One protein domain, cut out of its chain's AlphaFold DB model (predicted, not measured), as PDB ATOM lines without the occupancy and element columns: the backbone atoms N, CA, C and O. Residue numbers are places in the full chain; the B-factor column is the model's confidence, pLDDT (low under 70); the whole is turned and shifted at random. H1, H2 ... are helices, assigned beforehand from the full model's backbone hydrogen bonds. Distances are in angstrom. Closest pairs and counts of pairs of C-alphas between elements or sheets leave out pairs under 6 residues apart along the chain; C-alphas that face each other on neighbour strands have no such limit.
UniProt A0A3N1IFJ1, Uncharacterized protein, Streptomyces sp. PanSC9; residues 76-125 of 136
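This is residues 76 to 125 of the 136 residues of an uncharacterized protein of Streptomyces sp. PanSC9 (UniProt A0A3N1IFJ1). A long helix, H1, and a shorter one, H2, follow each other end to end as the two arms of a wide, open V, with a loop at the corner and no packing between the arms. The 50 printed residues hold two named helices, H1 then H2, and no named strand; the class is all helix. The whole is extended, a rod spanning 59 by 26 by 12 A, with a radius of gyration of the C-alphas of 18.6 A.

H1, residues 77 to 100, and H2, residues 109 to 125, are apart, with no C-alpha of the one within 8 A of the other. The eight residues between them make a short link. Residues 76 to 99, 101 to 107 and 109 to 125 stand free. In H1 and H2 every O i to N i+4 pair is within hydrogen-bond range.

H1 measures 34.6 A from C-alpha 77 at (164.120, 214.419, 173.804) to C-alpha 100 at (167.661, 238.755, 198.195). H2 measures 24.2 A and ends with C-alpha 125 at (147.082, 262.089, 202.875).

The C-alphas farthest apart, of Thr 76 and Arg 124, are 59.4 A apart. The printed part has no cut. Its mean pLDDT is 79.7, and residues 103 to 112 are under 70.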
ATOM      1  N   THR A  76     159.377 213.219 174.340       78.56
ATOM      2  CA  THR A  76     160.428 213.365 173.329       78.56
ATOM      3  C   THR A  76     161.692 213.989 173.946       78.56
ATOM      4  O   THR A  76     161.601 214.712 174.941       78.56
ATOM      5  N   PRO A  77     162.887 213.775 173.361       77.94
ATOM      6  CA  PRO A  77     164.120 214.419 173.804       77.94
ATOM      7  C   PRO A  77     164.004 215.942 173.870       77.94
ATOM      8  O   PRO A  77     164.558 216.559 174.773       77.94
ATOM      9  N   GLU A  78     163.248 216.542 172.949       80.25
ATOM     10  CA  GLU A  78     162.980 217.983 172.925       80.25
ATOM     11  C   GLU A  78     162.177 218.428 174.153       80.25
ATOM     12  O   GLU A  78     162.555 219.388 174.819       80.25
ATOM     13  N   GLN A  79     161.124 217.685 174.511       82.44
ATOM     14  CA  GLN A  79     160.329 217.947 175.714       82.44
ATOM     15  C   GLN A  79     161.148 217.760 176.995       82.44
ATOM     16  O   GLN A  79     160.996 218.523 177.948       82.44
ATOM     17  N   LEU A  80     162.035 216.760 177.029       82.19
ATOM     18  CA  LEU A  80     162.944 216.545 178.156       82.19
ATOM     19  C   LEU A  80     163.925 217.711 178.310       82.19
ATOM     20  O   LEU A  80     164.086 218.228 179.415       82.19
ATOM     21  N   ALA A  81     164.519 218.170 177.208       84.88
ATOM     22  CA  ALA A  81     165.418 219.319 177.204       84.88
ATOM     23  C   ALA A  81     164.700 220.617 177.614       84.88
ATOM     24  O   ALA A  81     165.252 221.424 178.366       84.88
ATOM     25  N   GLU A  82     163.457 220.820 177.172       89.69
ATOM     26  CA  GLU A  82     162.646 221.973 177.571       89.69
ATOM     27  C   GLU A  82     162.307 221.946 179.067       89.69
ATOM     28  O   GLU A  82     162.413 222.967 179.752       89.69
ATOM     29  N   ASP A  83     161.960 220.778 179.606       89.38
ATOM     30  CA  ASP A  83     161.702 220.598 181.032       89.38
ATOM     31  C   ASP A  83     162.953 220.842 181.885       89.38
ATOM     32  O   ASP A  83     162.865 221.462 182.950       89.38
ATOM     33  N   GLU A  84     164.123 220.393 181.429       89.31
ATOM     34  CA  GLU A  84     165.404 220.695 182.072       89.31
ATOM     35  C   GLU A  84     165.714 222.194 182.030       89.31
ATOM     36  O   GLU A  84     166.064 222.785 183.057       89.31
ATOM     37  N   ALA A  85     165.495 222.844 180.885       91.81
ATOM     38  CA  ALA A  85     165.654 224.287 180.748       91.81
ATOM     39  C   ALA A  85     164.686 225.055 181.663       91.81
ATOM     40  O   ALA A  85     165.078 226.038 182.299       91.81
ATOM     41  N   ARG A  86     163.431 224.603 181.786       91.06
ATOM     42  CA  ARG A  86     162.438 225.187 182.701       91.06
ATOM     43  C   ARG A  86     162.884 225.053 184.154       91.06
ATOM     44  O   ARG A  86     162.932 226.061 184.859       91.06
ATOM     45  N   LYS A  87     163.297 223.855 184.580       91.19
ATOM     46  CA  LYS A  87     163.831 223.613 185.931       91.19
ATOM     47  C   LYS A  87     165.049 224.486 186.229       91.19
ATOM     48  O   LYS A  87     165.148 225.031 187.325       91.19
ATOM     49  N   ALA A  88     165.950 224.669 185.264       92.38
ATOM     50  CA  ALA A  88     167.115 225.538 185.423       92.38
ATOM     51  C   ALA A  88     166.717 227.012 185.616       92.38
ATOM     52  O   ALA A  88     167.243 227.683 186.507       92.38
ATOM     53  N   ARG A  89     165.744 227.513 184.841       92.19
ATOM     54  CA  ARG A  89     165.205 228.878 184.995       92.19
ATOM     55  C   ARG A  89     164.541 229.075 186.357       92.19
ATOM     56  O   ARG A  89     164.761 230.095 187.007       92.19
ATOM     57  N   GLU A  90     163.752 228.102 186.801       90.81
ATOM     58  CA  GLU A  90     163.117 228.124 188.121       90.81
ATOM     59  C   GLU A  90     164.158 228.103 189.243       90.81
ATOM     60  O   GLU A  90     164.082 228.916 190.162       90.81
ATOM     61  N   ALA A  91     165.169 227.237 189.148       91.19
ATOM     62  CA  ALA A  91     166.255 227.163 190.118       91.19
ATOM     63  C   ALA A  91     167.052 228.476 190.192       91.19
ATOM     64  O   ALA A  91     167.357 228.942 191.291       91.19
ATOM     65  N   ALA A  92     167.334 229.105 189.046       91.06
ATOM     66  CA  ALA A  92     167.992 230.408 188.986       91.06
ATOM     67  C   ALA A  92     167.145 231.501 189.655       91.06
ATOM     68  O   ALA A  92     167.654 232.264 190.477       91.06
ATOM     69  N   ARG A  93     165.835 231.534 189.380       88.25
ATOM     70  CA  ARG A  93     164.898 232.468 190.021       88.25
ATOM     71  C   ARG A  93     164.842 232.256 191.536       88.25
ATOM     72  O   ARG A  93     164.931 233.209 192.304       88.25
ATOM     73  N   TRP A  94     164.768 231.005 191.985       86.56
ATOM     74  CA  TRP A  94     164.813 230.660 193.406       86.56
ATOM     75  C   TRP A  94     166.139 231.034 194.072       86.56
ATOM     76  O   TRP A  94     166.150 231.432 195.237       86.56
ATOM     77  N   ALA A  95     167.263 230.914 193.365       87.75
ATOM     78  CA  ALA A  95     168.562 231.351 193.865       87.75
ATOM     79  C   ALA A  95     168.613 232.876 194.047       87.75
ATOM     80  O   ALA A  95     169.079 233.336 195.088       87.75
ATOM     81  N   GLN A  96     168.063 233.645 193.101       83.38
ATOM     82  CA  GLN A  96     167.935 235.102 193.217       83.38
ATOM     83  C   GLN A  96     167.070 235.499 194.420       83.38
ATOM     84  O   GLN A  96     167.502 236.302 195.245       83.38
ATOM     85  N   PHE A  97     165.898 234.877 194.589       84.00
ATOM     86  CA  PHE A  97     165.041 235.133 195.752       84.00
ATOM     87  C   PHE A  97     165.731 234.796 197.077       84.00
ATOM     88  O   PHE A  97     165.659 235.582 198.022       84.00
ATOM     89  N   ARG A  98     166.436 233.660 197.159       82.12
ATOM     90  CA  ARG A  98     167.199 233.285 198.362       82.12
ATOM     91  C   ARG A  98     168.355 234.240 198.648       82.12
ATOM     92  O   ARG A  98     168.641 234.501 199.810       82.12
ATOM     93  N   ALA A  99     169.013 234.759 197.614       80.94
ATOM     94  CA  ALA A  99     170.059 235.762 197.777       80.94
ATOM     95  C   ALA A  99     169.484 237.086 198.310       80.94
ATOM     96  O   ALA A  99     170.047 237.655 199.241       80.94
ATOM     97  N   ALA A 100     168.337 237.524 197.782       74.94
ATOM     98  CA  ALA A 100     167.661 238.755 198.195       74.94
ATOM     99  C   ALA A 100     167.055 238.682 199.610       74.94
ATOM    100  O   ALA A 100     166.979 239.691 200.303       74.94
ATOM    101  N   THR A 101     166.646 237.494 200.063       75.69
ATOM    102  CA  THR A 101     166.038 237.276 201.394       75.69
ATOM    103  C   THR A 101     167.043 236.855 202.469       75.69
ATOM    104  O   THR A 101     166.657 236.553 203.600       75.69
ATOM    105  N   ARG A 102     168.345 236.837 202.155       77.44
ATOM    106  CA  ARG A 102     169.390 236.493 203.124       77.44
ATOM    107  C   ARG A 102     169.498 237.583 204.207       77.44
ATOM    108  O   ARG A 102     169.481 238.766 203.869       77.44
ATOM    109  N   PRO A 103     169.671 237.232 205.495       62.66
ATOM    110  CA  PRO A 103     169.918 238.221 206.543       62.66
ATOM    111  C   PRO A 103     171.173 239.046 206.217       62.66
ATOM    112  O   PRO A 103     172.236 238.475 205.979       62.66
ATOM    113  N   GLY A 104     171.043 240.376 206.160       68.06
ATOM    114  CA  GLY A 104     172.127 241.286 205.761       68.06
ATOM    115  C   GLY A 104     172.308 241.466 204.247       68.06
ATOM    116  O   GLY A 104     173.250 242.138 203.830       68.06
ATOM    117  N   ALA A 105     171.429 240.894 203.413       66.12
ATOM    118  CA  ALA A 105     171.393 241.216 201.991       66.12
ATOM    119  C   ALA A 105     171.111 242.711 201.796       66.12
ATOM    120  O   ALA A 105     170.286 243.301 202.501       66.12
ATOM    121  N   ARG A 106     171.802 243.322 200.827       62.56
ATOM    122  CA  ARG A 106     171.545 244.699 200.404       62.56
ATOM    123  C   ARG A 106     170.108 244.736 199.886       62.56
ATOM    124  O   ARG A 106     169.846 244.222 198.803       62.56
ATOM    125  N   GLN A 107     169.183 245.264 200.687       61.19
ATOM    126  CA  GLN A 107     167.833 245.545 200.208       61.19
ATOM    127  C   GLN A 107     167.975 246.418 198.966       61.19
ATOM    128  O   GLN A 107     168.806 247.331 198.976       61.19
ATOM    129  N   ASP A 108     167.214 246.117 197.912       62.53
ATOM    130  CA  ASP A 108     167.145 246.976 196.734       62.53
ATOM    131  C   ASP A 108     166.806 248.382 197.214       62.53
ATOM    132  O   ASP A 108     165.678 248.670 197.620       62.53
ATOM    133  N   THR A 109     167.823 249.241 197.252       63.12
ATOM    134  CA  THR A 109     167.747 250.543 197.913       63.12
ATOM    135  C   THR A 109     166.688 251.407 197.253       63.12
ATOM    136  O   THR A 109     166.015 252.156 197.945       63.12
ATOM    137  N   GLU A 110     166.461 251.235 195.950       69.50
ATOM    138  CA  GLU A 110     165.421 251.942 195.201       69.50
ATOM    139  C   GLU A 110     164.004 251.498 195.578       69.50
ATOM    140  O   GLU A 110     163.106 252.330 195.689       69.50
ATOM    141  N   TRP A 111     163.781 250.202 195.811       67.31
ATOM    142  CA  TRP A 111     162.461 249.705 196.207       67.31
ATOM    143  C   TRP A 111     162.212 249.987 197.697       67.31
ATOM    144  O   TRP A 111     161.151 250.460 198.087       67.31
ATOM    145  N   ALA A 112     163.222 249.853 198.555       67.69
ATOM    146  CA  ALA A 112     163.107 250.318 199.936       67.69
ATOM    147  C   ALA A 112     162.791 251.831 200.009       67.69
ATOM    148  O   ALA A 112     161.926 252.242 200.783       67.69
ATOM    149  N   GLN A 113     163.419 252.650 199.154       73.06
ATOM    150  CA  GLN A 113     163.154 254.091 199.049       73.06
ATOM    151  C   GLN A 113     161.755 254.398 198.505       73.06
ATOM    152  O   GLN A 113     161.050 255.209 199.095       73.06
ATOM    153  N   ARG A 114     161.316 253.735 197.430       79.31
ATOM    154  CA  ARG A 114     159.958 253.911 196.884       79.31
ATOM    155  C   ARG A 114     158.878 253.500 197.881       79.31
ATOM    156  O   ARG A 114     157.849 254.160 197.965       79.31
ATOM    157  N   LEU A 115     159.107 252.441 198.658       77.25
ATOM    158  CA  LEU A 115     158.173 252.010 199.697       77.25
ATOM    159  C   LEU A 115     158.121 253.015 200.859       77.25
ATOM    160  O   LEU A 115     157.043 253.291 201.382       77.25
ATOM    161  N   ALA A 116     159.266 253.589 201.240       76.38
ATOM    162  CA  ALA A 116     159.327 254.661 202.230       76.38
ATOM    163  C   ALA A 116     158.604 255.931 201.744       76.38
ATOM    164  O   ALA A 116     157.782 256.471 202.479       76.38
ATOM    165  N   GLN A 117     158.817 256.339 200.488       82.12
ATOM    166  CA  GLN A 117     158.119 257.471 199.864       82.12
ATOM    167  C   GLN A 117     156.602 257.252 199.815       82.12
ATOM    168  O   GLN A 117     155.844 258.106 200.266       82.12
ATOM    169  N   ALA A 118     156.149 256.080 199.363       82.56
ATOM    170  CA  ALA A 118     154.724 255.748 199.329       82.56
ATOM    171  C   ALA A 118     154.091 255.756 200.734       82.56
ATOM    172  O   ALA A 118     152.940 256.159 200.909       82.56
ATOM    173  N   ARG A 119     154.846 255.340 201.760       81.31
ATOM    174  CA  ARG A 119     154.405 255.397 203.159       81.31
ATOM    175  C   ARG A 119     154.279 256.837 203.662       81.31
ATOM    176  O   ARG A 119     153.315 257.143 204.360       81.31
ATOM    177  N   GLU A 120     155.222 257.709 203.321       82.50
ATOM    178  CA  GLU A 120     155.180 259.132 203.678       82.50
ATOM    179  C   GLU A 120     154.028 259.868 202.985       82.50
ATOM    180  O   GLU A 120     153.314 260.635 203.631       82.50
ATOM    181  N   GLU A 121     153.781 259.592 201.705       81.00
ATOM    182  CA  GLU A 121     152.638 260.137 200.966       81.00
ATOM    183  C   GLU A 121     151.305 259.684 201.564       81.00
ATOM    184  O   GLU A 121     150.406 260.502 201.771       81.00
ATOM    185  N   HIS A 122     151.191 258.405 201.925       77.75
ATOM    186  CA  HIS A 122     150.004 257.883 202.593       77.75
ATOM    187  C   HIS A 122     149.777 258.545 203.958       77.75
ATOM    188  O   HIS A 122     148.647 258.885 204.290       77.75
ATOM    189  N   LEU A 123     150.827 258.775 204.752       79.94
ATOM    190  CA  LEU A 123     150.714 259.488 206.030       79.94
ATOM    191  C   LEU A 123     150.352 260.967 205.845       79.94
ATOM    192  O   LEU A 123     149.584 261.503 206.639       79.94
ATOM    193  N   ARG A 124     150.847 261.617 204.786       76.31
ATOM    194  CA  ARG A 124     150.488 262.998 204.432       76.31
ATOM    195  C   ARG A 124     149.019 263.119 204.019       76.31
ATOM    196  O   ARG A 124     148.377 264.094 204.387       76.31
ATOM    197  N   LEU A 125     148.492 262.141 203.282       75.56
ATOM    198  CA  LEU A 125     147.082 262.089 202.875       75.56
ATOM    199  C   LEU A 125     146.153 261.633 204.012       75.56
ATOM    200  O   LEU A 125     145.001 262.051 204.065       75.56
TER     201      LEU A 125